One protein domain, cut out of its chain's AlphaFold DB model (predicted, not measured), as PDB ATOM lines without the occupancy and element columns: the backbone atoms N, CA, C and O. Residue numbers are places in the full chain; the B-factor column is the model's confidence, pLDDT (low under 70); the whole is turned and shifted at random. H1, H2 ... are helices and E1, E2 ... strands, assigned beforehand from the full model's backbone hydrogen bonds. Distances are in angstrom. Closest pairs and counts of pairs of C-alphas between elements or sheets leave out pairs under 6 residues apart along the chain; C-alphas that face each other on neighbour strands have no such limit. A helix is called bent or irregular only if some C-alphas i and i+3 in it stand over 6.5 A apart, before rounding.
ATOM      1  N   ARG A  14      15.873  71.166  24.540       92.25
ATOM      2  CA  ARG A  14      17.238  71.691  24.391       92.25
ATOM      3  C   ARG A  14      17.923  71.843  25.740       92.25
ATOM      4  O   ARG A  14      17.322  72.364  26.678       92.25
ATOM      5  N   CYS A  15      19.187  71.443  25.804       89.38
ATOM      6  CA  CYS A  15      20.066  71.654  26.947       89.38
ATOM      7  C   CYS A  15      21.151  72.653  26.528       89.38
ATOM      8  O   CYS A  15      22.127  72.300  25.865       89.38
ATOM      9  N   GLY A  16      20.931  73.936  26.829       91.00
ATOM     10  CA  GLY A  16      21.730  75.018  26.253       91.00
ATOM     11  C   GLY A  16      21.570  75.078  24.731       91.00
ATOM     12  O   GLY A  16      20.450  75.156  24.220       91.00
ATOM     13  N   GLU A  17      22.684  75.041  24.002       91.19
ATOM     14  CA  GLU A  17      22.675  75.056  22.534       91.19
ATOM     15  C   GLU A  17      22.364  73.684  21.912       91.19
ATOM     16  O   GLU A  17      21.912  73.634  20.767       91.19
ATOM     17  N   GLU A  18      22.525  72.577  22.643       90.62
ATOM     18  CA  GLU A  18      22.319  71.223  22.117       90.62
ATOM     19  C   GLU A  18      20.844  70.789  22.155       90.62
ATOM     20  O   GLU A  18      20.083  71.166  23.050       90.62
ATOM     21  N   ARG A  19      20.426  69.972  21.178       90.06
ATOM     22  CA  ARG A  19      19.087  69.357  21.132       90.06
ATOM     23  C   ARG A  19      19.110  68.005  21.842       90.06
ATOM     24  O   ARG A  19      19.885  67.127  21.477       90.06
ATOM     25  N   GLU A  20      18.221  67.839  22.812       90.50
ATOM     26  CA  GLU A  20      18.052  66.599  23.565       90.50
ATOM     27  C   GLU A  20      17.155  65.607  22.803       90.50
ATOM     28  O   GLU A  20      16.223  65.998  22.091       90.50
ATOM     29  N   TYR A  21      17.428  64.312  22.981       88.31
ATOM     30  CA  TYR A  21      16.636  63.209  22.443       88.31
ATOM     31  C   TYR A  21      16.307  62.207  23.558       88.31
ATOM     32  O   TYR A  21      17.167  61.429  23.968       88.31
ATOM     33  N   SER A  22      15.063  62.226  24.039       85.00
ATOM     34  CA  SER A  22      14.601  61.442  25.199       85.00
ATOM     35  C   SER A  22      13.293  60.674  24.941       85.00
ATOM     36  O   SER A  22      13.199  59.497  25.281       85.00
ATOM     37  N   GLU A  23      12.316  61.270  24.248       87.69
ATOM     38  CA  GLU A  23      11.089  60.591  23.782       87.69
ATOM     39  C   GLU A  23      10.986  60.539  22.253       87.69
ATOM     40  O   GLU A  23      11.596  61.346  21.552       87.69
ATOM     41  N   PHE A  24      10.125  59.663  21.717       87.19
ATOM     42  CA  PHE A  24       9.874  59.552  20.270       87.19
ATOM     43  C   PHE A  24       9.616  60.913  19.601       87.19
ATOM     44  O   PHE A  24      10.201  61.212  18.563       87.19
ATOM     45  N   PHE A  25       8.795  61.763  20.224       89.44
ATOM     46  CA  PHE A  25       8.437  63.088  19.706       89.44
ATOM     47  C   PHE A  25       9.573  64.126  19.741       89.44
ATOM     48  O   PHE A  25       9.486  65.128  19.033       89.44
ATOM     49  N   THR A  26      10.652  63.870  20.486       91.69
ATOM     50  CA  THR A  26      11.897  64.656  20.404       91.69
ATOM     51  C   THR A  26      12.788  64.207  19.240       91.69
ATOM     52  O   THR A  26      13.628  64.971  18.768       91.69
ATOM     53  N   GLY A  27      12.585  62.993  18.712       89.94
ATOM     54  CA  GLY A  27      13.336  62.428  17.591       89.94
ATOM     55  C   GLY A  27      13.007  63.074  16.242       89.94
ATOM     56  O   GLY A  27      11.850  63.331  15.915       89.94
ATOM     57  N   THR A  28      14.024  63.279  15.400       90.62
ATOM     58  CA  THR A  28      13.878  63.864  14.049       90.62
ATOM     59  C   THR A  28      12.923  63.076  13.144       90.62
ATOM     60  O   THR A  28      12.211  63.670  12.335       90.62
ATOM     61  N   CYS A  29      12.835  61.753  13.320       87.50
ATOM     62  CA  CYS A  29      11.895  60.898  12.591       87.50
ATOM     63  C   CYS A  29      10.422  61.286  12.842       87.50
ATOM     64  O   CYS A  29       9.629  61.309  11.902       87.50
ATOM     65  N   ALA A  30      10.058  61.686  14.067       88.88
ATOM     66  CA  ALA A  30       8.694  62.120  14.377       88.88
ATOM     67  C   ALA A  30       8.313  63.402  13.617       88.88
ATOM     68  O   ALA A  30       7.204  63.497  13.097       88.88
ATOM     69  N   PHE A  31       9.243  64.353  13.481       91.88
ATOM     70  CA  PHE A  31       9.054  65.550  12.653       91.88
ATOM     71  C   PHE A  31       8.868  65.180  11.174       91.88
ATOM     72  O   PHE A  31       7.926  65.648  10.535       91.88
ATOM     73  N   ALA A  32       9.731  64.307  10.645       92.00
ATOM     74  CA  ALA A  32       9.692  63.886   9.245       92.00
ATOM     75  C   ALA A  32       8.398  63.137   8.879       92.00
ATOM     76  O   ALA A  32       7.864  63.341   7.791       92.00
ATOM     77  N   ILE A  33       7.867  62.301   9.778       86.31
ATOM     78  CA  ILE A  33       6.569  61.634   9.587       86.31
ATOM     79  C   ILE A  33       5.424  62.649   9.710       86.31
ATOM     80  O   ILE A  33       4.546  62.682   8.853       86.31
ATOM     81  N   GLN A  34       5.430  63.513  10.731       83.81
ATOM     82  CA  GLN A  34       4.323  64.442  11.000       83.81
ATOM     83  C   GLN A  34       4.127  65.461   9.869       83.81
ATOM     84  O   GLN A  34       2.991  65.827   9.575       83.81
ATOM     85  N   ALA A  35       5.212  65.870   9.202       89.81
ATOM     86  CA  ALA A  35       5.182  66.744   8.029       89.81
ATOM     87  C   ALA A  35       4.555  66.098   6.772       89.81
ATOM     88  O   ALA A  35       4.259  66.805   5.813       89.81
ATOM     89  N   GLN A  36       4.346  64.775   6.764       87.38
ATOM     90  CA  GLN A  36       3.678  64.038   5.683       87.38
ATOM     91  C   GLN A  36       2.186  63.777   5.965       87.38
ATOM     92  O   GLN A  36       1.503  63.197   5.122       87.38
ATOM     93  N   LEU A  37       1.667  64.174   7.135       79.19
ATOM     94  CA  LEU A  37       0.271  63.954   7.523       79.19
ATOM     95  C   LEU A  37      -0.606  65.195   7.257       79.19
ATOM     96  O   LEU A  37      -0.113  66.321   7.345       79.19
ATOM     97  N   PRO A  38      -1.918  65.029   6.987       77.81
ATOM     98  CA  PRO A  38      -2.844  66.153   6.854       77.81
ATOM     99  C   PRO A  38      -2.913  67.021   8.119       77.81
ATOM    100  O   PRO A  38      -2.844  66.507   9.240       77.81
ATOM    101  N   VAL A  39      -3.123  68.329   7.948       78.00
ATOM    102  CA  VAL A  39      -3.297  69.287   9.056       78.00
ATOM    103  C   VAL A  39      -4.410  68.817  10.003       78.00
ATOM    104  O   VAL A  39      -5.497  68.459   9.560       78.00
ATOM    105  N   GLY A  40      -4.126  68.808  11.310       72.00
ATOM    106  CA  GLY A  40      -5.021  68.277  12.348       72.00
ATOM    107  C   GLY A  40      -4.799  66.798  12.700       72.00
ATOM    108  O   GLY A  40      -5.344  66.331  13.696       72.00
ATOM    109  N   SER A  41      -3.973  66.067  11.946       74.69
ATOM    110  CA  SER A  41      -3.588  64.683  12.271       74.69
ATOM    111  C   SER A  41      -2.449  64.634  13.296       74.69
ATOM    112  O   SER A  41      -1.521  65.436  13.226       74.69
ATOM    113  N   THR A  42      -2.452  63.630  14.176       78.75
ATOM    114  CA  THR A  42      -1.341  63.306  15.093       78.75
ATOM    115  C   THR A  42      -0.747  61.946  14.747       78.75
ATOM    116  O   THR A  42      -1.481  61.011  14.421       78.75
ATOM    117  N   ILE A  43       0.570  61.788  14.893       83.19
ATOM    118  CA  ILE A  43       1.170  60.451  15.000       83.19
ATOM    119  C   ILE A  43       0.711  59.808  16.318       83.19
ATOM    120  O   ILE A  43       0.674  60.459  17.366       83.19
ATOM    121  N   VAL A  44       0.436  58.509  16.288       86.00
ATOM    122  CA  VAL A  44       0.420  57.661  17.485       86.00
ATOM    123  C   VAL A  44       1.623  56.715  17.344       86.00
ATOM    124  O   VAL A  44       1.630  55.909  16.412       86.00
ATOM    125  N   PRO A  45       2.678  56.808  18.178       88.00
ATOM    126  CA  PRO A  45       3.791  55.860  18.170       88.00
ATOM    127  C   PRO A  45       3.434  54.612  18.984       88.00
ATOM    128  O   PRO A  45       2.654  54.659  19.933       88.00
ATOM    129  N   ILE A  46       3.962  53.460  18.584       86.94
ATOM    130  CA  ILE A  46       3.105  52.276  18.481       86.94
ATOM    131  C   ILE A  46       4.002  51.037  18.784       86.94
ATOM    132  O   ILE A  46       4.700  50.506  17.927       86.94
ATOM    133  N   ILE A  47       4.101  50.640  20.071       87.69
ATOM    134  CA  ILE A  47       5.221  49.835  20.633       87.69
ATOM    135  C   ILE A  47       4.777  48.463  21.189       87.69
ATOM    136  O   ILE A  47       3.989  48.401  22.132       87.69
ATOM    137  N   LEU A  48       5.354  47.355  20.699       87.12
ATOM    138  CA  LEU A  48       5.274  46.055  21.392       87.12
ATOM    139  C   LEU A  48       6.515  45.756  22.225       87.12
ATOM    140  O   LEU A  48       7.638  46.034  21.812       87.12
ATOM    141  N   ALA A  49       6.280  45.019  23.305       85.56
ATOM    142  CA  ALA A  49       7.227  44.091  23.898       85.56
ATOM    143  C   ALA A  49       6.669  42.662  23.758       85.56
ATOM    144  O   ALA A  49       5.458  42.445  23.777       85.56
ATOM    145  N   SER A  50       7.542  41.670  23.626       85.56
ATOM    146  CA  SER A  50       7.181  40.257  23.757       85.56
ATOM    147  C   SER A  50       8.381  39.524  24.332       85.56
ATOM    148  O   SER A  50       9.505  39.741  23.886       85.56
ATOM    149  N   ASP A  51       8.134  38.696  25.340       78.62
ATOM    150  CA  ASP A  51       9.145  37.893  26.020       78.62
ATOM    151  C   ASP A  51       8.555  36.519  26.366       78.62
ATOM    152  O   ASP A  51       7.333  36.336  26.375       78.62
ATOM    153  N   LYS A  52       9.418  35.534  26.611       78.06
ATOM    154  CA  LYS A  52       9.034  34.156  26.912       78.06
ATOM    155  C   LYS A  52       8.796  33.989  28.411       78.06
ATOM    156  O   LYS A  52       9.732  33.860  29.196       78.06
ATOM    157  N   THR A  53       7.531  33.948  28.817       72.88
ATOM    158  CA  THR A  53       7.140  33.849  30.227       72.88
ATOM    159  C   THR A  53       6.798  32.403  30.615       72.88
ATOM    160  O   THR A  53       5.856  31.841  30.045       72.88
ATOM    161  N   PRO A  54       7.481  31.791  31.603       67.44
ATOM    162  CA  PRO A  54       7.070  30.503  32.154       67.44
ATOM    163  C   PRO A  54       5.806  30.683  33.003       67.44
ATOM    164  O   PRO A  54       5.821  31.396  34.006       67.44
ATOM    165  N   VAL A  55       4.717  30.024  32.607       65.69
ATOM    166  CA  VAL A  55       3.415  30.073  33.291       65.69
ATOM    167  C   VAL A  55       3.413  29.150  34.502       65.69
ATOM    168  O   VAL A  55       2.929  29.528  35.567       65.69
ATOM    169  N   THR A  56       4.002  27.956  34.375       62.62
ATOM    170  CA  THR A  56       4.127  27.003  35.483       62.62
ATOM    171  C   THR A  56       5.586  26.623  35.736       62.62
ATOM    172  O   THR A  56       6.191  25.820  35.031       62.62
ATOM    173  N   ARG A  57       6.171  27.189  36.801       50.78
ATOM    174  CA  ARG A  57       7.574  26.941  37.191       50.78
ATOM    175  C   ARG A  57       7.832  25.586  37.865       50.78
ATOM    176  O   ARG A  57       8.991  25.223  38.021       50.78
ATOM    177  N   GLN A  58       6.790  24.868  38.295       53.59
ATOM    178  CA  GLN A  58       6.922  23.627  39.081       53.59
ATOM    179  C   GLN A  58       6.024  22.467  38.607       53.59
ATOM    180  O   GLN A  58       6.228  21.336  39.036       53.59
ATOM    181  N   THR A  59       5.059  22.705  37.712       45.16
ATOM    182  CA  THR A  59       4.078  21.693  37.269       45.16
ATOM    183  C   THR A  59       3.748  21.837  35.783       45.16
ATOM    184  O   THR A  59       3.023  22.738  35.371       45.16
ATOM    185  N   GLY A  60       4.276  20.941  34.947       57.12
ATOM    186  CA  GLY A  60       3.947  20.863  33.515       57.12
ATOM    187  C   GLY A  60       4.762  21.762  32.573       57.12
ATOM    188  O   GLY A  60       4.608  21.623  31.367       57.12
ATOM    189  N   GLY A  61       5.632  22.641  33.088       60.41
ATOM    190  CA  GLY A  61       6.616  23.383  32.283       60.41
ATOM    191  C   GLY A  61       6.023  24.273  31.185       60.41
ATOM    192  O   GLY A  61       6.660  24.468  30.155       60.41
ATOM    193  N   LEU A  62       4.798  24.776  31.370       66.31
ATOM    194  CA  LEU A  62       4.071  25.478  30.319       66.31
ATOM    195  C   LEU A  62       4.624  26.895  30.148       66.31
ATOM    196  O   LEU A  62       4.672  27.681  31.096       66.31
ATOM    197  N   GLU A  63       5.014  27.232  28.923       73.00
ATOM    198  CA  GLU A  63       5.570  28.532  28.552       73.00
ATOM    199  C   GLU A  63       4.619  29.265  27.603       73.00
ATOM    200  O   GLU A  63       4.064  28.682  26.673       73.00
ATOM    201  N   MET A  64       4.445  30.565  27.823       80.31
ATOM    202  CA  MET A  64       3.688  31.451  26.942       80.31
ATOM    203  C   MET A  64       4.602  32.529  26.367       80.31
ATOM    204  O   MET A  64       5.566  32.950  27.001       80.31
ATOM    205  N   HIS A  65       4.258  33.007  25.174       86.56
ATOM    206  CA  HIS A  65       4.895  34.156  24.535       86.56
ATOM    207  C   HIS A  65       3.867  35.294  24.418       86.56
ATOM    208  O   HIS A  65       3.309  35.509  23.336       86.56
ATOM    209  N   PRO A  66       3.522  35.971  25.531       90.81
ATOM    210  CA  PRO A  66       2.627  37.118  25.505       90.81
ATOM    211  C   PRO A  66       3.177  38.247  24.635       90.81
ATOM    212  O   PRO A  66       4.386  38.464  24.511       90.81
ATOM    213  N   VAL A  67       2.249  39.000  24.060       89.62
ATOM    214  CA  VAL A  67       2.500  40.196  23.266       89.62
ATOM    215  C   VAL A  67       1.892  41.377  24.008       89.62
ATOM    216  O   VAL A  67       0.669  41.483  24.139       89.62
ATOM    217  N   PHE A  68       2.768  42.233  24.528       88.81
ATOM    218  CA  PHE A  68       2.439  43.376  25.367       88.81
ATOM    219  C   PHE A  68       2.507  44.689  24.602       88.81
ATOM    220  O   PHE A  68       3.428  44.952  23.839       88.81
ATOM    221  N   LEU A  69       1.525  45.530  24.882       89.12
ATOM    222  CA  LEU A  69       1.058  46.621  24.053       89.12
ATOM    223  C   LEU A  69       1.210  47.947  24.847       89.12
ATOM    224  O   LEU A  69       0.419  48.131  25.768       89.12
ATOM    225  N   THR A  70       2.106  48.897  24.494       89.44
ATOM    226  CA  THR A  70       2.001  50.330  24.915       89.44
ATOM    227  C   THR A  70       2.161  51.386  23.789       89.44
ATOM    228  O   THR A  70       2.815  51.133  22.778       89.44
ATOM    229  N   ILE A  71       1.568  52.586  23.940       88.44
ATOM    230  CA  ILE A  71       1.717  53.713  22.988       88.44
ATOM    231  C   ILE A  71       2.841  54.660  23.430       88.44
ATOM    232  O   ILE A  71       2.971  54.983  24.609       88.44
ATOM    233  N   GLY A  72       3.619  55.163  22.474       87.69
ATOM    234  CA  GLY A  72       4.704  56.124  22.693       87.69
ATOM    235  C   GLY A  72       4.257  57.581  22.844       87.69
ATOM    236  O   GLY A  72       5.110  58.448  22.990       87.69
ATOM    237  N   ASN A  73       2.950  57.872  22.816       88.00
ATOM    238  CA  ASN A  73       2.429  59.172  23.259       88.00
ATOM    239  C   ASN A  73       2.549  59.334  24.775       88.00
ATOM    240  O   ASN A  73       2.792  60.445  25.229       88.00
ATOM    241  N   ILE A  74       2.368  58.253  25.546       87.44
ATOM    242  CA  ILE A  74       2.503  58.264  27.008       87.44
ATOM    243  C   ILE A  74       3.992  58.397  27.349       87.44
ATOM    244  O   ILE A  74       4.786  57.600  26.855       87.44
ATOM    245  N   GLN A  75       4.360  59.361  28.195       89.44
ATOM    246  CA  GLN A  75       5.737  59.592  28.665       89.44
ATOM    247  C   GLN A  75       6.364  58.331  29.289       89.44
ATOM    248  O   GLN A  75       5.675  57.544  29.940       89.44
ATOM    249  N   SER A  76       7.658  58.102  29.057       89.25
ATOM    250  CA  SER A  76       8.360  56.847  29.362       89.25
ATOM    251  C   SER A  76       8.369  56.482  30.839       89.25
ATOM    252  O   SER A  76       8.219  55.307  31.163       89.25
ATOM    253  N   ASP A  77       8.478  57.457  31.734       89.44
ATOM    254  CA  ASP A  77       8.415  57.256  33.178       89.44
ATOM    255  C   ASP A  77       7.056  56.669  33.600       89.44
ATOM    256  O   ASP A  77       7.006  55.625  34.252       89.44
ATOM    257  N   ILE A  78       5.947  57.257  33.137       89.44
ATOM    258  CA  ILE A  78       4.584  56.753  33.364       89.44
ATOM    259  C   ILE A  78       4.380  55.404  32.662       89.44
ATOM    260  O   ILE A  78       3.758  54.486  33.203       89.44
ATOM    261  N   ARG A  79       4.930  55.254  31.455       89.88
ATOM    262  CA  ARG A  79       4.845  54.054  30.610       89.88
ATOM    263  C   ARG A  79       5.592  52.854  31.207       89.88
ATOM    264  O   ARG A  79       5.205  51.720  30.940       89.88
ATOM    265  N   MET A  80       6.625  53.086  32.019       86.75
ATOM    266  CA  MET A  80       7.419  52.045  32.688       86.75
ATOM    267  C   MET A  80       6.973  51.751  34.132       86.75
ATOM    268  O   MET A  80       7.368  50.728  34.693       86.75
ATOM    269  N   GLN A  81       6.122  52.583  34.739       86.31
ATOM    270  CA  GLN A  81       5.511  52.291  36.041       86.31
ATOM    271  C   GLN A  81       4.553  51.093  35.948       86.31
ATOM    272  O   GLN A  81       3.512  51.161  35.298       86.31
ATOM    273  N   ALA A  82       4.847  50.005  36.669       79.31
ATOM    274  CA  ALA A  82       4.007  48.798  36.682       79.31
ATOM    275  C   ALA A  82       2.550  49.059  37.132       79.31
ATOM    276  O   ALA A  82       1.628  48.366  36.700       79.31
ATOM    277  N   THR A  83       2.337  50.078  37.968       84.50
ATOM    278  CA  THR A  83       1.030  50.520  38.483       84.50
ATOM    279  C   THR A  83       0.227  51.386  37.510       84.50
ATOM    280  O   THR A  83      -0.960  51.602  37.746       84.50
ATOM    281  N   SER A  84       0.818  51.890  36.420       84.69
ATOM    282  CA  SER A  84       0.104  52.772  35.484       84.69
ATOM    283  C   SER A  84      -0.857  52.014  34.564       84.69
ATOM    284  O   SER A  84      -1.774  52.604  33.998       84.69
ATOM    285  N   HIS A  85      -0.650  50.702  34.393       83.56
ATOM    286  CA  HIS A  85      -1.371  49.849  33.440       83.56
ATOM    287  C   HIS A  85      -1.358  50.377  31.986       83.56
ATOM    288  O   HIS A  85      -2.282  50.099  31.209       83.56
ATOM    289  N   ALA A  86      -0.297  51.114  31.622       84.94
ATOM    290  CA  ALA A  86      -0.026  51.607  30.268       84.94
ATOM    291  C   ALA A  86       0.362  50.494  29.272       84.94
ATOM    292  O   ALA A  86       0.342  50.729  28.063       84.94
ATOM    293  N   TRP A  87       0.687  49.293  29.763       87.56
ATOM    294  CA  TRP A  87       0.880  48.084  28.957       87.56
ATOM    295  C   TRP A  87      -0.339  47.153  29.041       87.56
ATOM    296  O   TRP A  87      -0.912  46.961  30.116       87.56
ATOM    297  N   ARG A  88      -0.725  46.527  27.921       86.00
ATOM    298  CA  ARG A  88      -1.813  45.527  27.847       86.00
ATOM    299  C   ARG A  88      -1.354  44.261  27.128       86.00
ATOM    300  O   ARG A  88      -0.636  44.365  26.148       86.00
ATOM    301  N   CYS A  89      -1.757  43.073  27.574       89.44
ATOM    302  CA  CYS A  89      -1.593  41.872  26.747       89.44
ATOM    303  C   CYS A  89      -2.711  41.831  25.697       89.44
ATOM    304  O   CYS A  89      -3.850  42.181  26.010       89.44
ATOM    305  N   ILE A  90      -2.390  41.414  24.472       88.81
ATOM    306  CA  ILE A  90      -3.353  41.319  23.356       88.81
ATOM    307  C   ILE A  90      -3.323  39.999  22.589       88.81
ATOM    308  O   ILE A  90      -4.288  39.666  21.908       88.81
ATOM    309  N   ALA A  91      -2.226  39.253  22.678       91.62
ATOM    310  CA  ALA A  91      -2.069  37.972  22.016       91.62
ATOM    311  C   ALA A  91      -1.052  37.122  22.776       91.62
ATOM    312  O   ALA A  91      -0.166  37.645  23.452       91.62
ATOM    313  N   PHE A  92      -1.152  35.811  22.596       90.81
ATOM    314  CA  PHE A  92      -0.104  34.862  22.941       90.81
ATOM    315  C   PHE A  92       0.360  34.222  21.635       90.81
ATOM    316  O   PHE A  92      -0.452  33.643  20.913       90.81
ATOM    317  N   ILE A  93       1.641  34.368  21.292       89.81
ATOM    318  CA  ILE A  93       2.191  33.750  20.082       89.81
ATOM    319  C   ILE A  93       2.295  32.235  20.307       89.81
ATOM    320  O   ILE A  93       2.834  31.817  21.336       89.81
ATOM    321  N   PRO A  94       1.816  31.395  19.373       88.75
ATOM    322  CA  PRO A  94       2.038  29.962  19.445       88.75
ATOM    323  C   PRO A  94       3.523  29.640  19.240       88.75
ATOM    324  O   PRO A  94       4.127  30.048  18.247       88.75
ATOM    325  N   SER A  95       4.082  28.835  20.144       84.81
ATOM    326  CA  SER A  95       5.426  28.251  20.021       84.81
ATOM    327  C   SER A  95       5.319  26.744  19.758       84.81
ATOM    328  O   SER A  95       5.484  25.953  20.685       84.81
ATOM    329  N   PRO A  96       4.982  26.321  18.523       87.88
ATOM    330  CA  PRO A  96       4.821  24.912  18.186       87.88
ATOM    331  C   PRO A  96       6.161  24.170  18.181       87.88
ATOM    332  O   PRO A  96       7.179  24.673  17.694       87.88
ATOM    333  N   GLU A  97       6.150  22.928  18.656       87.19
ATOM    334  CA  GLU A  97       7.300  22.039  18.533       87.19
ATOM    335  C   GLU A  97       7.412  21.489  17.107       87.19
ATOM    336  O   GLU A  97       6.521  20.805  16.605       87.19
ATOM    337  N   PHE A  98       8.540  21.759  16.448       89.06
ATOM    338  CA  PHE A  98       8.871  21.150  15.162       89.06
ATOM    339  C   PHE A  98       9.883  20.018  15.362       89.06
ATOM    340  O   PHE A  98      11.043  20.277  15.706       89.06
ATOM    341  N   ASN A  99       9.465  18.780  15.087       92.38
ATOM    342  CA  ASN A  99      10.349  17.613  15.012       92.38
ATOM    343  C   ASN A  99      11.160  17.644  13.701       92.38
ATOM    344  O   ASN A  99      10.848  16.963  12.725       92.38
ATOM    345  N   ILE A 100      12.149  18.536  13.648       92.56
ATOM    346  CA  ILE A 100      12.989  18.812  12.479       92.56
ATOM    347  C   ILE A 100      14.373  19.307  12.929       92.56
ATOM    348  O   ILE A 100      14.560  19.722  14.075       92.56
ATOM    349  N   ARG A 101      15.349  19.302  12.014       91.44
ATOM    350  CA  ARG A 101      16.703  19.830  12.238       91.44
ATOM    351  C   ARG A 101      16.657  21.247  12.836       91.44
ATOM    352  O   ARG A 101      15.900  22.102  12.372       91.44
ATOM    353  N   ALA A 102      17.451  21.489  13.879       87.81
ATOM    354  CA  ALA A 102      17.288  22.649  14.764       87.81
ATOM    355  C   ALA A 102      17.393  24.019  14.061       87.81
ATOM    356  O   ALA A 102      16.729  24.972  14.458       87.81
ATOM    357  N   ASP A 103      18.177  24.113  12.990       85.44
ATOM    358  CA  ASP A 103      18.326  25.311  12.162       85.44
ATOM    359  C   ASP A 103      17.095  25.597  11.282       85.44
ATOM    360  O   ASP A 103      16.775  26.757  11.034       85.44
ATOM    361  N   PHE A 104      16.368  24.563  10.846       92.38
ATOM    362  CA  PHE A 104      15.061  24.714  10.203       92.38
ATOM    363  C   PHE A 104      13.971  25.053  11.224       92.38
ATOM    364  O   PHE A 104      13.129  25.906  10.944       92.38
ATOM    365  N   ARG A 105      14.028  24.474  12.433       91.31
ATOM    366  CA  ARG A 105      13.123  24.816  13.544       91.31
ATOM    367  C   ARG A 105      13.165  26.314  13.870       91.31
ATOM    368  O   ARG A 105      12.108  26.922  13.994       91.31
ATOM    369  N   THR A 106      14.349  26.931  13.916       87.38
ATOM    370  CA  THR A 106      14.495  28.388  14.112       87.38
ATOM    371  C   THR A 106      13.803  29.205  13.014       87.38
ATOM    372  O   THR A 106      13.118  30.179  13.315       87.38
ATOM    373  N   ILE A 107      13.924  28.797  11.745       90.88
ATOM    374  CA  ILE A 107      13.276  29.481  10.609       90.88
ATOM    375  C   ILE A 107      11.752  29.349  10.691       90.88
ATOM    376  O   ILE A 107      11.035  30.322  10.457       90.88
ATOM    377  N   LEU A 108      11.249  28.159  11.024       93.25
ATOM    378  CA  LEU A 108       9.815  27.904  11.145       93.25
ATOM    379  C   LEU A 108       9.203  28.656  12.333       93.25
ATOM    380  O   LEU A 108       8.182  29.314  12.150       93.25
ATOM    381  N   LEU A 109       9.855  28.669  13.500       90.69
ATOM    382  CA  LEU A 109       9.433  29.477  14.650       90.69
ATOM    383  C   LEU A 109       9.419  30.978  14.321       90.69
ATOM    384  O   LEU A 109       8.439  31.655  14.617       90.69
ATOM    385  N   ALA A 110      10.445  31.496  13.636       90.12
ATOM    386  CA  ALA A 110      10.466  32.892  13.196       90.12
ATOM    387  C   ALA A 110       9.334  33.209  12.200       90.12
ATOM    388  O   ALA A 110       8.715  34.269  12.280       90.12
ATOM    389  N   ARG A 111       9.016  32.288  11.278       94.50
ATOM    390  CA  ARG A 111       7.874  32.428  10.356       94.50
ATOM    391  C   ARG A 111       6.533  32.402  11.085       94.50
ATOM    392  O   ARG A 111       5.687  33.224  10.757       94.50
ATOM    393  N   VAL A 112       6.351  31.518  12.070       93.75
ATOM    394  CA  VAL A 112       5.146  31.482  12.917       93.75
ATOM    395  C   VAL A 112       5.007  32.788  13.696       93.75
ATOM    396  O   VAL A 112       3.967  33.422  13.599       93.75
ATOM    397  N   PHE A 113       6.066  33.261  14.360       90.88
ATOM    398  CA  PHE A 113       6.070  34.543  15.073       90.88
ATOM    399  C   PHE A 113       5.687  35.720  14.163       90.88
ATOM    400  O   PHE A 113       4.787  36.492  14.494       90.88
ATOM    401  N   HIS A 114       6.314  35.834  12.986       92.06
ATOM    402  CA  HIS A 114       5.964  36.885  12.032       92.06
ATOM    403  C   HIS A 114       4.537  36.737  11.495       92.06
ATOM    404  O   HIS A 114       3.839  37.738  11.437       92.06
ATOM    405  N   TRP A 115       4.064  35.539  11.148       94.75
ATOM    406  CA  TRP A 115       2.693  35.349  10.658       94.75
ATOM    407  C   TRP A 115       1.638  35.629  11.739       94.75
ATOM    408  O   TRP A 115       0.644  36.301  11.471       94.75
ATOM    409  N   SER A 116       1.873  35.197  12.979       94.12
ATOM    410  CA  SER A 116       0.995  35.494  14.112       94.12
ATOM    411  C   SER A 116       0.929  36.995  14.398       94.12
ATOM    412  O   SER A 116      -0.168  37.530  14.543       94.12
ATOM    413  N   LEU A 117       2.066  37.704  14.391       91.69
ATOM    414  CA  LEU A 117       2.052  39.167  14.461       91.69
ATOM    415  C   LEU A 117       1.395  39.807  13.232       91.69
ATOM    416  O   LEU A 117       0.757  40.841  13.377       91.69
ATOM    417  N   ASP A 118       1.467  39.199  12.045       93.75
ATOM    418  CA  ASP A 118       0.803  39.692  10.829       93.75
ATOM    419  C   ASP A 118      -0.719  39.761  10.974       93.75
ATOM    420  O   ASP A 118      -1.329  40.760  10.594       93.75
ATOM    421  N   VAL A 119      -1.306  38.718  11.570       94.56
ATOM    422  CA  VAL A 119      -2.738  38.629  11.890       94.56
ATOM    423  C   VAL A 119      -3.099  39.609  13.004       94.56
ATOM    424  O   VAL A 119      -4.019  40.409  12.853       94.56
ATOM    425  N   VAL A 120      -2.334  39.599  14.099       92.06
ATOM    426  CA  VAL A 120      -2.543  40.464  15.273       92.06
ATOM    427  C   VAL A 120      -2.438  41.961  14.938       92.06
ATOM    428  O   VAL A 120      -3.083  42.783  15.580       92.06
ATOM    429  N   THR A 121      -1.661  42.327  13.915       91.12
ATOM    430  CA  THR A 121      -1.459  43.723  13.482       91.12
ATOM    431  C   THR A 121      -2.354  44.183  12.337       91.12
ATOM    432  O   THR A 121      -2.256  45.339  11.927       91.12
ATOM    433  N   ALA A 122      -3.219  43.319  11.799       91.69
ATOM    434  CA  ALA A 122      -3.917  43.580  10.540       91.69
ATOM    435  C   ALA A 122      -4.724  44.895  10.538       91.69
ATOM    436  O   ALA A 122      -4.597  45.687   9.606       91.69
ATOM    437  N   SER A 123      -5.492  45.169  11.598       86.25
ATOM    438  CA  SER A 123      -6.274  46.409  11.756       86.25
ATOM    439  C   SER A 123      -5.399  47.660  11.884       86.25
ATOM    440  O   SER A 123      -5.727  48.718  11.353       86.25
ATOM    441  N   LEU A 124      -4.259  47.536  12.558       86.75
ATOM    442  CA  LEU A 124      -3.375  48.652  12.885       86.75
ATOM    443  C   LEU A 124      -2.548  49.098  11.672       86.75
ATOM    444  O   LEU A 124      -2.272  50.283  11.521       86.75
ATOM    445  N   LYS A 125      -2.263  48.182  10.739       87.38
ATOM    446  CA  LYS A 125      -1.722  48.515   9.410       87.38
ATOM    447  C   LYS A 125      -2.688  49.337   8.564       87.38
ATOM    448  O   LYS A 125      -2.249  50.234   7.852       87.38
ATOM    449  N   VAL A 126      -3.988  49.027   8.635       82.19
ATOM    450  CA  VAL A 126      -5.034  49.814   7.961       82.19
ATOM    451  C   VAL A 126      -5.089  51.207   8.588       82.19
ATOM    452  O   VAL A 126      -4.940  52.189   7.872       82.19
ATOM    453  N   ALA A 127      -5.154  51.301   9.920       82.06
ATOM    454  CA  ALA A 127      -5.127  52.582  10.632       82.06
ATOM    455  C   ALA A 127      -3.860  53.419  10.346       82.06
ATOM    456  O   ALA A 127      -3.951  54.634  10.199       82.06
ATOM    457  N   ALA A 128      -2.689  52.786  10.214       82.38
ATOM    458  CA  ALA A 128      -1.434  53.462   9.879       82.38
ATOM    459  C   ALA A 128      -1.370  53.966   8.424       82.38
ATOM    460  O   ALA A 128      -0.650  54.923   8.149       82.38
ATOM    461  N   LYS A 129      -2.093  53.324   7.497       81.00
ATOM    462  CA  LYS A 129      -2.147  53.694   6.073       81.00
ATOM    463  C   LYS A 129      -3.229  54.734   5.779       81.00
ATOM    464  O   LYS A 129      -2.969  55.710   5.087       81.00
ATOM    465  N   ASP A 130      -4.441  54.475   6.256       77.50
ATOM    466  CA  ASP A 130      -5.658  55.203   5.883       77.50
ATOM    467  C   ASP A 130      -6.077  56.240   6.941       77.50
ATOM    468  O   ASP A 130      -6.979  57.045   6.709       77.50
ATOM    469  N   GLY A 131      -5.405  56.247   8.096       71.25
ATOM    470  CA  GLY A 131      -5.793  57.027   9.265       71.25
ATOM    471  C   GLY A 131      -6.955  56.389  10.030       71.25
ATOM    472  O   GLY A 131      -7.616  55.451   9.583       71.25
ATOM    473  N   THR A 132      -7.220  56.883  11.237       67.69
ATOM    474  CA  THR A 132      -8.412  56.529  12.020       67.69
ATOM    475  C   THR A 132      -8.755  57.695  12.938       67.69
ATOM    476  O   THR A 132      -7.868  58.259  13.575       67.69
ATOM    477  N   ALA A 133     -10.035  58.063  13.006       65.69
ATOM    478  CA  ALA A 133     -10.501  59.093  13.926       65.69
ATOM    479  C   ALA A 133     -10.360  58.600  15.375       65.69
ATOM    480  O   ALA A 133     -10.996  57.623  15.775       65.69
ATOM    481  N   LEU A 134      -9.512  59.269  16.155       60.06
ATOM    482  CA  LEU A 134      -9.322  58.980  17.574       60.06
ATOM    483  C   LEU A 134     -10.370  59.731  18.400       60.06
ATOM    484  O   LEU A 134     -10.614  60.915  18.176       60.06
ATOM    485  N   VAL A 135     -10.956  59.046  19.381       48.81
ATOM    486  CA  VAL A 135     -11.812  59.675  20.394       48.81
ATOM    487  C   VAL A 135     -10.929  60.241  21.509       48.81
ATOM    488  O   VAL A 135      -9.988  59.574  21.946       48.81
ATOM    489  N   ASP A 136     -11.254  61.453  21.964       42.00
ATOM    490  CA  ASP A 136     -10.636  62.175  23.090       42.00
ATOM    491  C   ASP A 136     -10.289  61.234  24.278       42.00
ATOM    492  O   ASP A 136     -11.209  60.542  24.720       42.00
ATOM    493  N   PRO A 137      -9.009  61.139  24.743       40.34
ATOM    494  CA  PRO A 137      -8.423  60.366  25.865       40.34
ATOM    495  C   PRO A 137      -9.128  59.214  26.624       40.34
ATOM    496  O   PRO A 137      -8.719  58.881  27.747       40.34
ATOM    497  N   CYS A 138     -10.097  58.540  26.013       31.02
ATOM    498  CA  CYS A 138     -10.903  57.451  26.570       31.02
ATOM    499  C   CYS A 138     -10.769  56.128  25.774       31.02
ATOM    500  O   CYS A 138     -11.472  55.166  26.081       31.02
ATOM    501  N   GLY A 139      -9.864  56.059  24.783       26.61
ATOM    502  CA  GLY A 139      -9.584  54.889  23.924       26.61
ATOM    503  C   GLY A 139      -8.100  54.453  23.886       26.61
ATOM    504  O   GLY A 139      -7.260  55.064  24.539       26.61
ATOM    505  N   ASN A 140      -7.768  53.379  23.143       26.67
ATOM    506  CA  ASN A 140      -6.457  52.677  23.170       26.67
ATOM    507  C   ASN A 140      -5.928  52.264  21.750       26.67
ATOM    508  O   ASN A 140      -6.741  52.151  20.839       26.67
ATOM    509  N   GLN A 141      -4.640  51.848  21.640       29.08
ATOM    510  CA  GLN A 141      -3.985  50.938  20.621       29.08
ATOM    511  C   GLN A 141      -3.108  51.520  19.419       29.08
ATOM    512  O   GLN A 141      -3.252  52.696  19.117       29.08
ATOM    513  N   LEU A 142      -2.181  50.760  18.723       28.33
ATOM    514  CA  LEU A 142      -0.743  50.400  19.097       28.33
ATOM    515  C   LEU A 142       0.099  49.438  18.099       28.33
ATOM    516  O   LEU A 142      -0.482  49.078  17.093       28.33
ATOM    517  N   ILE A 143       1.411  49.031  18.294       36.59
ATOM    518  CA  ILE A 143       2.307  47.945  17.626       36.59
ATOM    519  C   ILE A 143       3.203  48.213  16.335       36.59
ATOM    520  O   ILE A 143       2.632  48.665  15.372       36.59
ATOM    521  N   ALA A 144       4.433  47.733  15.956       37.44
ATOM    522  CA  ALA A 144       5.811  47.302  16.401       37.44
ATOM    523  C   ALA A 144       6.630  46.814  15.126       37.44
ATOM    524  O   ALA A 144       6.167  47.112  14.031       37.44
ATOM    525  N   GLY A 145       7.763  46.056  15.032       32.84
ATOM    526  CA  GLY A 145       8.711  45.261  15.885       32.84
ATOM    527  C   GLY A 145       9.535  44.180  15.067       32.84
ATOM    528  O   GLY A 145       8.984  43.609  14.130       32.84
ATOM    529  N   VAL A 146      10.839  43.884  15.327       36.81
ATOM    530  CA  VAL A 146      11.704  42.868  14.590       36.81
ATOM    531  C   VAL A 146      12.868  42.208  15.425       36.81
ATOM    532  O   VAL A 146      12.650  41.903  16.590       36.81
ATOM    533  N   ALA A 147      14.055  41.883  14.845       38.72
ATOM    534  CA  ALA A 147      14.984  40.792  15.230       38.72
ATOM    535  C   ALA A 147      16.509  41.152  15.239       38.72
ATOM    536  O   ALA A 147      16.880  42.305  15.043       38.72
ATOM    537  N   LYS A 148      17.389  40.158  15.497       41.47
ATOM    538  CA  LYS A 148      18.795  40.294  15.981       41.47
ATOM    539  C   LYS A 148      19.848  39.569  15.093       41.47
ATOM    540  O   LYS A 148      19.487  38.770  14.232       41.47
ATOM    541  N   ASN A 149      21.142  39.798  15.363       36.31
ATOM    542  CA  ASN A 149      22.362  39.143  14.813       36.31
ATOM    543  C   ASN A 149      22.882  39.551  13.415       36.31
ATOM    544  O   ASN A 149      23.958  39.111  13.022       36.31
ATOM    545  N   ALA A 150      22.215  40.464  12.723       44.03
ATOM    546  CA  ALA A 150      22.923  41.498  11.965       44.03
ATOM    547  C   ALA A 150      22.670  42.833  12.685       44.03
ATOM    548  O   ALA A 150      21.822  42.867  13.584       44.03
ATOM    549  N   SER A 151      23.356  43.927  12.331       44.62
ATOM    550  CA  SER A 151      22.933  45.232  12.859       44.62
ATOM    551  C   SER A 151      21.488  45.496  12.397       44.62
ATOM    552  O   SER A 151      21.211  45.441  11.193       44.62
ATOM    553  N   PRO A 152      20.537  45.713  13.320       45.75
ATOM    554  CA  PRO A 152      19.141  45.883  12.940       45.75
ATOM    555  C   PRO A 152      18.880  47.248  12.280       45.75
ATOM    556  O   PRO A 152      17.899  47.399  11.557       45.75
ATOM    557  N   VAL A 153      19.784  48.211  12.500       48.19
ATOM    558  CA  VAL A 153      19.737  49.581  11.968       48.19
ATOM    559  C   VAL A 153      20.574  49.735  10.697       48.19
ATOM    560  O   VAL A 153      20.170  50.432   9.771       48.19
ATOM    561  N   THR A 154      21.743  49.092  10.624       58.41
ATOM    562  CA  THR A 154      22.761  49.353   9.590       58.41
ATOM    563  C   THR A 154      23.207  48.090   8.872       58.41
ATOM    564  O   THR A 154      23.083  46.985   9.386       58.41
ATOM    565  N   MET A 155      23.770  48.231   7.676       68.25
ATOM    566  CA  MET A 155      24.231  47.117   6.849       68.25
ATOM    567  C   MET A 155      25.453  46.378   7.417       68.25
ATOM    568  O   MET A 155      25.748  45.288   6.932       68.25
ATOM    569  N   ALA A 156      26.092  46.911   8.467       60.72
ATOM    570  CA  ALA A 156      27.262  46.332   9.125       60.72
ATOM    571  C   ALA A 156      27.093  44.842   9.468       60.72
ATOM    572  O   ALA A 156      26.052  44.406   9.984       60.72
ATOM    573  N   GLU A 157      28.161  44.089   9.218       64.81
ATOM    574  CA  GLU A 157      28.345  42.716   9.680       64.81
ATOM    575  C   GLU A 157      29.151  42.660  10.986       64.81
ATOM    576  O   GLU A 157      29.777  43.638  11.384       64.81
ATOM    577  N   GLN A 158      29.169  41.503  11.654       52.47
ATOM    578  CA  GLN A 158      29.823  41.344  12.961       52.47
ATOM    579  C   GLN A 158      31.327  41.680  12.942       52.47
ATOM    580  O   GLN A 158      31.848  42.188  13.930       52.47
ATOM    581  N   SER A 159      32.016  41.456  11.819       61.66
ATOM    582  CA  SER A 159      33.425  41.833  11.621       61.66
ATOM    583  C   SER A 159      33.664  43.343  11.494       61.66
ATOM    584  O   SER A 159      34.815  43.759  11.484       61.66
ATOM    585  N   GLN A 160      32.598  44.140  11.390       59.44
ATOM    586  CA  GLN A 160      32.604  45.603  11.252       59.44
ATOM    587  C   GLN A 160      32.044  46.304  12.502       59.44
ATOM    588  O   GLN A 160      31.922  47.529  12.543       59.44
ATOM    589  N   PHE A 161      31.651  45.542  13.531       55.06
ATOM    590  CA  PHE A 161      31.164  46.087  14.799       55.06
ATOM    591  C   PHE A 161      32.352  46.643  15.599       55.06
ATOM    592  O   PHE A 161      32.938  45.958  16.433       55.06
ATOM    593  N   GLY A 162      32.726  47.882  15.284       53.66
ATOM    594  CA  GLY A 162      33.928  48.553  15.783       53.66
ATOM    595  C   GLY A 162      34.588  49.479  14.754       53.66
ATOM    596  O   GLY A 162      35.443  50.275  15.136       53.66
ATOM    597  N   ASP A 163      34.184  49.416  13.478       64.06
ATOM    598  CA  ASP A 163      34.684  50.321  12.439       64.06
ATOM    599  C   ASP A 163      34.321  51.789  12.769       64.06
ATOM    600  O   ASP A 163      33.172  52.075  13.117       64.06
ATOM    601  N   PRO A 164      35.247  52.757  12.604       59.97
ATOM    602  CA  PRO A 164      34.979  54.175  12.871       59.97
ATOM    603  C   PRO A 164      34.094  54.847  11.803       59.97
ATOM    604  O   PRO A 164      33.751  56.020  11.936       59.97
ATOM    605  N   ILE A 165      33.742  54.129  10.731       71.62
ATOM    606  CA  ILE A 165      32.905  54.613   9.629       71.62
ATOM    607  C   ILE A 165      31.518  53.961   9.753       71.62
ATOM    608  O   ILE A 165      31.413  52.742   9.607       71.62
ATOM    609  N   PRO A 166      30.435  54.730   9.981       64.25
ATOM    610  CA  PRO A 166      29.090  54.172  10.066       64.25
ATOM    611  C   PRO A 166      28.667  53.480   8.764       64.25
ATOM    612  O   PRO A 166      28.587  54.105   7.705       64.25
ATOM    613  N   ALA A 167      28.338  52.189   8.839       67.69
ATOM    614  CA  ALA A 167      27.733  51.478   7.717       67.69
ATOM    615  C   ALA A 167      26.341  52.050   7.388       67.69
ATOM    616  O   ALA A 167      25.572  52.394   8.288       67.69
ATOM    617  N   ALA A 168      25.993  52.093   6.098       79.88
ATOM    618  CA  ALA A 168      24.715  52.626   5.620       79.88
ATOM    619  C   ALA A 168      23.494  51.941   6.283       79.88
ATOM    620  O   ALA A 168      23.572  50.748   6.585       79.88
ATOM    621  N   PRO A 169      22.354  52.635   6.483       73.62
ATOM    622  CA  PRO A 169      21.144  52.035   7.047       73.62
ATOM    623  C   PRO A 169      20.643  50.814   6.260       73.62
ATOM    624  O   PRO A 169      20.667  50.812   5.027       73.62
ATOM    625  N   ARG A 170      20.162  49.791   6.978       74.62
ATOM    626  CA  ARG A 170      19.539  48.577   6.424       74.62
ATOM    627  C   ARG A 170      18.032  48.811   6.273       74.62
ATOM    628  O   ARG A 170      17.251  48.422   7.138       74.62
ATOM    629  N   THR A 171      17.627  49.492   5.201       85.31
ATOM    630  CA  THR A 171      16.228  49.944   5.044       85.31
ATOM    631  C   THR A 171      15.264  48.798   4.728       85.31
ATOM    632  O   THR A 171      15.638  47.740   4.206       85.31
ATOM    633  N   ARG A 172      13.979  49.045   4.984       85.12
ATOM    634  CA  ARG A 172      12.847  48.179   4.643       85.12
ATOM    635  C   ARG A 172      12.890  47.728   3.183       85.12
ATOM    636  O   ARG A 172      12.728  46.544   2.900       85.12
ATOM    637  N   GLU A 173      13.137  48.647   2.253       88.19
ATOM    638  CA  GLU A 173      13.175  48.388   0.809       88.19
ATOM    639  C   GLU A 173      14.343  47.478   0.436       88.19
ATOM    640  O   GLU A 173      14.188  46.611  -0.425       88.19
ATOM    641  N   GLN A 174      15.501  47.638   1.085       87.94
ATOM    642  CA  GLN A 174      16.659  46.770   0.867       87.94
ATOM    643  C   GLN A 174      16.357  45.337   1.322       87.94
ATOM    644  O   GLN A 174      16.528  44.403   0.538       87.94
ATOM    645  N   ILE A 175      15.833  45.163   2.542       86.50
ATOM    646  CA  ILE A 175      15.484  43.837   3.074       86.50
ATOM    647  C   ILE A 175      14.401  43.177   2.204       86.50
ATOM    648  O   ILE A 175      14.495  41.991   1.891       86.50
ATOM    649  N   LEU A 176      13.381  43.926   1.766       91.25
ATOM    650  CA  LEU A 176      12.318  43.389   0.907       91.25
ATOM    651  C   LEU A 176      12.828  42.998  -0.488       91.25
ATOM    652  O   LEU A 176      12.428  41.949  -0.992       91.25
ATOM    653  N   ARG A 177      13.761  43.759  -1.081       93.75
ATOM    654  CA  ARG A 177      14.446  43.369  -2.330       93.75
ATOM    655  C   ARG A 177      15.262  42.087  -2.149       93.75
ATOM    656  O   ARG A 177      15.141  41.185  -2.971       93.75
ATOM    657  N   GLN A 178      16.017  41.958  -1.055       91.62
ATOM    658  CA  GLN A 178      16.762  40.730  -0.739       91.62
ATOM    659  C   GLN A 178      15.828  39.528  -0.510       91.62
ATOM    660  O   GLN A 178      16.135  38.415  -0.931       91.62
ATOM    661  N   ILE A 179      14.662  39.727   0.114       92.31
ATOM    662  CA  ILE A 179      13.646  38.672   0.266       92.31
ATOM    663  C   ILE A 179      13.070  38.269  -1.098       92.31
ATOM    664  O   ILE A 179      12.916  37.076  -1.360       92.31
ATOM    665  N   GLN A 180      12.792  39.228  -1.986       95.50
ATOM    666  CA  GLN A 180      12.319  38.956  -3.345       95.50
ATOM    667  C   GLN A 180      13.369  38.188  -4.168       95.50
ATOM    668  O   GLN A 180      13.025  37.221  -4.846       95.50
ATOM    669  N   GLU A 181      14.648  38.553  -4.048       95.12
ATOM    670  CA  GLU A 181      15.784  37.841  -4.646       95.12
ATOM    671  C   GLU A 181      15.952  36.420  -4.077       95.12
ATOM    672  O   GLU A 181      16.244  35.476  -4.815       95.12
ATOM    673  N   ALA A 182      15.719  36.227  -2.775       94.19
ATOM    674  CA  ALA A 182      15.712  34.897  -2.176       94.19
ATOM    675  C   ALA A 182      14.581  34.024  -2.750       94.19
ATOM    676  O   ALA A 182      14.803  32.852  -3.054       94.19
ATOM    677  N   CYS A 183      13.388  34.603  -2.934       95.62
ATOM    678  CA  CYS A 183      12.207  33.905  -3.448       95.62
ATOM    679  C   CYS A 183      12.276  33.590  -4.951       95.62
ATOM    680  O   CYS A 183      11.640  32.632  -5.383       95.62
ATOM    681  N   SER A 184      13.030  34.353  -5.752       97.06
ATOM    682  CA  SER A 184      13.246  34.034  -7.173       97.06
ATOM    683  C   SER A 184      14.302  32.944  -7.388       97.06
ATOM    684  O   SER A 184      14.245  32.225  -8.383       97.06
ATOM    685  N   LYS A 185      15.245  32.791  -6.449       96.88
ATOM    686  CA  LYS A 185      16.307  31.769  -6.482       96.88
ATOM    687  C   LYS A 185      15.913  30.439  -5.831       96.88
ATOM    688  O   LYS A 185      16.480  29.409  -6.185       96.88
ATOM    689  N   ALA A 186      14.986  30.443  -4.873       97.12
ATOM    690  CA  ALA A 186      14.493  29.238  -4.207       97.12
ATOM    691  C   ALA A 186      13.048  29.414  -3.712       97.12
ATOM    692  O   ALA A 186      12.674  30.467  -3.198       97.12
ATOM    693  N   HIS A 187      12.241  28.354  -3.796       97.19
ATOM    694  CA  HIS A 187      10.880  28.372  -3.261       97.19
ATOM    695  C   HIS A 187      10.907  28.427  -1.718       97.19
ATOM    696  O   HIS A 187      11.566  27.581  -1.110       97.19
ATOM    697  N   PRO A 188      10.177  29.341  -1.041       95.25
ATOM    698  CA  PRO A 188      10.291  29.518   0.410       95.25
ATOM    699  C   PRO A 188      10.016  28.282   1.269       95.25
ATOM    700  O   PRO A 188      10.484  28.233   2.409       95.25
ATOM    701  N   TRP A 189       9.260  27.302   0.769       95.12
ATOM    702  CA  TRP A 189       8.957  26.062   1.494       95.12
ATOM    703  C   TRP A 189       9.958  24.925   1.244       95.12
ATOM    704  O   TRP A 189       9.978  23.976   2.023       95.12
ATOM    705  N   ASP A 190      10.864  25.054   0.266       95.88
ATOM    706  CA  ASP A 190      12.108  24.275   0.270       95.88
ATOM    707  C   ASP A 190      13.071  24.908   1.284       95.88
ATOM    708  O   ASP A 190      13.849  25.812   0.977       95.88
ATOM    709  N   LEU A 191      13.013  24.431   2.528       93.69
ATOM    710  CA  LEU A 191      13.874  24.928   3.602       93.69
ATOM    711  C   LEU A 191      15.367  24.660   3.336       93.69
ATOM    712  O   LEU A 191      16.207  25.390   3.860       93.69
ATOM    713  N   VAL A 192      15.715  23.657   2.519       95.31
ATOM    714  CA  VAL A 192      17.106  23.275   2.231       95.31
ATOM    715  C   VAL A 192      17.740  24.246   1.237       95.31
ATOM    716  O   VAL A 192      18.853  24.721   1.480       95.31
ATOM    717  N   ALA A 193      17.050  24.567   0.141       96.31
ATOM    718  CA  ALA A 193      17.509  25.561  -0.826       96.31
ATOM    719  C   ALA A 193      17.342  26.989  -0.287       96.31
ATOM    720  O   ALA A 193      18.301  27.765  -0.287       96.31
ATOM    721  N   PHE A 194      16.163  27.327   0.250       95.19
ATOM    722  CA  PHE A 194      15.858  28.690   0.686       95.19
ATOM    723  C   PHE A 194      16.756  29.154   1.832       95.19
ATOM    724  O   PHE A 194      17.186  30.306   1.836       95.19
ATOM    725  N   GLN A 195      17.119  28.275   2.776       94.50
ATOM    726  CA  GLN A 195      18.068  28.647   3.829       94.50
ATOM    727  C   GLN A 195      19.448  29.009   3.257       94.50
ATOM    728  O   GLN A 195      20.057  29.963   3.740       94.50
ATOM    729  N   LYS A 196      19.958  28.279   2.254       94.75
ATOM    730  CA  LYS A 196      21.273  28.572   1.651       94.75
ATOM    731  C   LYS A 196      21.278  29.969   1.028       94.75
ATOM    732  O   LYS A 196      22.166  30.763   1.331       94.75
ATOM    733  N   VAL A 197      20.250  30.284   0.238       95.31
ATOM    734  CA  VAL A 197      20.103  31.596  -0.411       95.31
ATOM    735  C   VAL A 197      19.892  32.710   0.621       95.31
ATOM    736  O   VAL A 197      20.581  33.730   0.578       95.31
ATOM    737  N   ALA A 198      19.006  32.502   1.601       90.62
ATOM    738  CA  ALA A 198      18.768  33.465   2.672       90.62
ATOM    739  C   ALA A 198      20.056  33.775   3.453       90.62
ATOM    740  O   ALA A 198      20.385  34.943   3.634       90.62
ATOM    741  N   LYS A 199      20.844  32.752   3.822       89.56
ATOM    742  CA  LYS A 199      22.145  32.929   4.488       89.56
ATOM    743  C   LYS A 199      23.143  33.716   3.629       89.56
ATOM    744  O   LYS A 199      23.803  34.600   4.171       89.56
ATOM    745  N   SER A 200      23.225  33.470   2.315       91.94
ATOM    746  CA  SER A 200      24.096  34.275   1.433       91.94
ATOM    747  C   SER A 200      23.681  35.748   1.353       91.94
ATOM    748  O   SER A 200      24.542  36.611   1.225       91.94
ATOM    749  N   LEU A 201      22.385  36.041   1.510       89.19
ATOM    750  CA  LEU A 201      21.827  37.399   1.542       89.19
ATOM    751  C   LEU A 201      21.719  37.979   2.968       89.19
ATOM    752  O   LEU A 201      21.089  39.015   3.162       89.19
ATOM    753  N   LYS A 202      22.332  37.326   3.970       86.56
ATOM    754  CA  LYS A 202      22.322  37.716   5.399       86.56
ATOM    755  C   LYS A 202      20.912  37.783   6.026       86.56
ATOM    756  O   LYS A 202      20.697  38.463   7.026       86.56
ATOM    757  N   LEU A 203      19.951  37.041   5.468       86.81
ATOM    758  CA  LEU A 203      18.559  36.952   5.921       86.81
ATOM    759  C   LEU A 203      18.309  35.735   6.829       86.81
ATOM    760  O   LEU A 203      18.832  34.644   6.606       86.81
ATOM    761  N   LEU A 204      17.376  35.883   7.777       84.50
ATOM    762  CA  LEU A 204      16.935  34.820   8.696       84.50
ATOM    763  C   LEU A 204      16.114  33.692   8.023       84.50
ATOM    764  O   LEU A 204      15.824  32.681   8.651       84.50
ATOM    765  N   GLY A 205      15.703  33.841   6.759       88.19
ATOM    766  CA  GLY A 205      14.845  32.864   6.061       88.19
ATOM    767  C   GLY A 205      13.331  33.074   6.251       88.19
ATOM    768  O   GLY A 205      12.523  32.226   5.850       88.19
ATOM    769  N   VAL A 206      12.930  34.209   6.827       92.56
ATOM    770  CA  VAL A 206      11.542  34.698   6.845       92.56
ATOM    771  C   VAL A 206      11.249  35.398   5.516       92.56
ATOM    772  O   VAL A 206      11.968  36.313   5.134       92.56
ATOM    773  N   HIS A 207      10.192  34.972   4.820       93.56
ATOM    774  CA  HIS A 207       9.824  35.478   3.489       93.56
ATOM    775  C   HIS A 207       8.584  36.396   3.489       93.56
ATOM    776  O   HIS A 207       8.312  37.064   2.499       93.56
ATOM    777  N   GLN A 208       7.842  36.454   4.599       94.62
ATOM    778  CA  GLN A 208       6.707  37.363   4.815       94.62
ATOM    779  C   GLN A 208       6.839  38.013   6.206       94.62
ATOM    780  O   GLN A 208       6.139  37.625   7.141       94.62
ATOM    781  N   PRO A 209       7.787  38.948   6.409       92.50
ATOM    782  CA  PRO A 209       7.932  39.619   7.694       92.50
ATOM    783  C   PRO A 209       6.750  40.566   7.953       92.50
ATOM    784  O   PRO A 209       6.312  41.286   7.053       92.50
ATOM    785  N   PHE A 210       6.225  40.586   9.182       91.94
ATOM    786  CA  PHE A 210       4.959  41.283   9.467       91.94
ATOM    787  C   PHE A 210       4.984  42.798   9.211       91.94
ATOM    788  O   PHE A 210       3.968  43.382   8.842       91.94
ATOM    789  N   TRP A 211       6.151  43.429   9.359       88.44
ATOM    790  CA  TRP A 211       6.348  44.868   9.166       88.44
ATOM    791  C   TRP A 211       6.322  45.313   7.689       88.44
ATOM    792  O   TRP A 211       6.176  46.499   7.418       88.44
ATOM    793  N   ARG A 212       6.417  44.387   6.715       91.12
ATOM    794  CA  ARG A 212       6.623  44.689   5.277       91.12
ATOM    795  C   ARG A 212       5.679  45.739   4.681       91.12
ATOM    796  O   ARG A 212       6.095  46.534   3.842       91.12
ATOM    797  N   ASN A 213       4.419  45.721   5.110       90.31
ATOM    798  CA  ASN A 213       3.330  46.548   4.594       90.31
ATOM    799  C   ASN A 213       2.786  47.563   5.616       90.31
ATOM    800  O   ASN A 213       1.650  48.007   5.480       90.31
ATOM    801  N   TRP A 214       3.577  47.929   6.627       87.88
ATOM    802  CA  TRP A 214       3.279  49.079   7.480       87.88
ATOM    803  C   TRP A 214       3.683  50.392   6.799       87.88
ATOM    804  O   TRP A 214       4.789  50.513   6.269       87.88
ATOM    805  N   MET A 215       2.810  51.396   6.871       80.94
ATOM    806  CA  MET A 215       3.156  52.781   6.547       80.94
ATOM    807  C   MET A 215       4.138  53.312   7.605       80.94
ATOM    808  O   MET A 215       3.938  53.089   8.796       80.94
ATOM    809  N   PHE A 216       5.238  53.928   7.159       81.81
ATOM    810  CA  PHE A 216       6.391  54.354   7.981       81.81
ATOM    811  C   PHE A 216       7.098  53.250   8.804       81.81
ATOM    812  O   PHE A 216       8.044  53.535   9.536       81.81
ATOM    813  N   GLY A 217       6.701  51.981   8.661       81.88
ATOM    814  CA  GLY A 217       7.280  50.847   9.382       81.88
ATOM    815  C   GLY A 217       8.600  50.360   8.784       81.88
ATOM    816  O   GLY A 217       8.656  49.257   8.238       81.88
ATOM    817  N   ASP A 218       9.665  51.154   8.907       81.81
ATOM    818  CA  ASP A 218      11.020  50.747   8.523       81.81
ATOM    819  C   ASP A 218      11.804  50.138   9.710       81.81
ATOM    820  O   ASP A 218      12.004  50.824  10.721       81.81
ATOM    821  N   PRO A 219      12.280  48.876   9.598       78.00
ATOM    822  CA  PRO A 219      13.069  48.202  10.629       78.00
ATOM    823  C   PRO A 219      14.218  49.038  11.196       78.00
ATOM    824  O   PRO A 219      14.422  49.036  12.407       78.00
ATOM    825  N   SER A 220      14.932  49.793  10.363       73.75
ATOM    826  CA  SER A 220      16.113  50.538  10.795       73.75
ATOM    827  C   SER A 220      15.813  51.679  11.773       73.75
ATOM    828  O   SER A 220      16.695  52.064  12.533       73.75
ATOM    829  N   TYR A 221      14.571  52.174  11.827       74.19
ATOM    830  CA  TYR A 221      14.176  53.265  12.725       74.19
ATOM    831  C   TYR A 221      13.559  52.778  14.037       74.19
ATOM    832  O   TYR A 221      13.761  53.405  15.080       74.19
ATOM    833  N   PHE A 222      12.793  51.682  14.011       72.38
ATOM    834  CA  PHE A 222      12.124  51.163  15.211       72.38
ATOM    835  C   PHE A 222      12.891  50.023  15.907       72.38
ATOM    836  O   PHE A 222      12.525  49.637  17.016       72.38
ATOM    837  N   LEU A 223      13.977  49.513  15.312       67.50
ATOM    838  CA  LEU A 223      14.899  48.552  15.929       67.50
ATOM    839  C   LEU A 223      16.184  49.193  16.450       67.50
ATOM    840  O   LEU A 223      17.293  48.754  16.128       67.50
ATOM    841  N   ASN A 224      16.062  50.213  17.285       61.19
ATOM    842  CA  ASN A 224      17.237  50.738  17.967       61.19
ATOM    843  C   ASN A 224      17.866  49.607  18.800       61.19
ATOM    844  O   ASN A 224      17.186  48.970  19.606       61.19
ATOM    845  N   GLY A 225      19.139  49.302  18.519       55.53
ATOM    846  CA  GLY A 225      19.833  48.142  19.074       55.53
ATOM    847  C   GLY A 225      19.804  48.183  20.596       55.53
ATOM    848  O   GLY A 225      20.313  49.125  21.201       55.53
ATOM    849  N   GLU A 226      19.166  47.191  21.215       57.22
ATOM    850  CA  GLU A 226      18.877  47.223  22.646       57.22
ATOM    851  C   GLU A 226      20.183  47.296  23.455       57.22
ATOM    852  O   GLU A 226      21.050  46.424  23.368       57.22
TER     853      GLU A 226
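This is residues 14 to 226 of the 273 residues of an uncharacterized protein of Scleroderma citrinum Foug A (UniProt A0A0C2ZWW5). A small, strongly twisted sheet of three strands has the long helix H3 slantwise over its edge strand E4, and H3 lies between this sheet and the helix pair H5 and H6. E1 and H1 lie toward one end, while the unnamed residues 131 to 171 thread through the middle and out again. The 213 printed residues hold eight named helices and four named strands, in the order E1 H1 E2 E3 H2 E4 H3 H4 H5 H6 H7 H8; the sheet runs E2 E3 E4, antiparallel. The class is mixed, helices and strands, with under half of the residues in named elements; the whole is compact, with a radius of gyration of the C-alphas of 19.3 A and spans of 53 by 51 by 36 A.

Start at E1, residues 18 to 20, which pairs with no named strand. H1, residues 28 to 34, touches no helix. Next look for the hairpin of E2, residues 46 to 50, and E3, residues 63 to 71, where N 49 and O 68 are 2.9 A apart. H2, residues 76 to 80, is not on the sheet. On E3's other side is E4, residues 88 to 93, with N 67 and O 91 2.8 A apart. H3, residues 102 to 120, is on the sheet at a height of 9.4 A, over E4, its local plane fitted only just, to 6 C-alphas; the closest C-alphas, of Ile 93 and Ser 116, are 6.3 A apart. H4, residues 122 to 130, meets H3 only through their link. H5, residues 172 to 185, touches H6, residues 191 to 200, with its residues 179 to 185 alone, at a steep tilt of 46 degrees, opposite ways; the closest C-alphas are those of Ala 182 and Val 197, 5.8 A. H7, residues 210 to 213, is irregular, C-alphas 210 and 213 being 7.4 A apart; it touches H3's residues 114 to 118 alone, the closest C-alphas being those of Asp 118 and Phe 210, 4.7 A. H8, residues 219 to 222, is close to but not clearly touching H5. Every O i to N i+4 pair is within hydrogen-bond range in H1, H2 and H5, with 14 of 15 in H3, 4 of 5 in H4 and 5 of 6 in H6; H7 and H8 are too short for one.

Find C-alpha 18 at (22.319, 71.223, 22.117), where E1 begins. E3 measures 26.1 A. From C-alpha 102 at (17.288, 22.649, 14.764), H3 runs 26.7 A; H5 measures 20.1 A. H8 ends at C-alpha 222, (12.124, 51.163, 15.211).

The C-alphas farthest apart, of Gly 16 and Asn 99, are 59.6 A apart. The printed part has no cut; the links H1 to E2, E2 to E3 and H4 to H5 are long. Confidence is under 70 at residues 54 to 62, 132 to 164, 166 to 167 and 223 to 226.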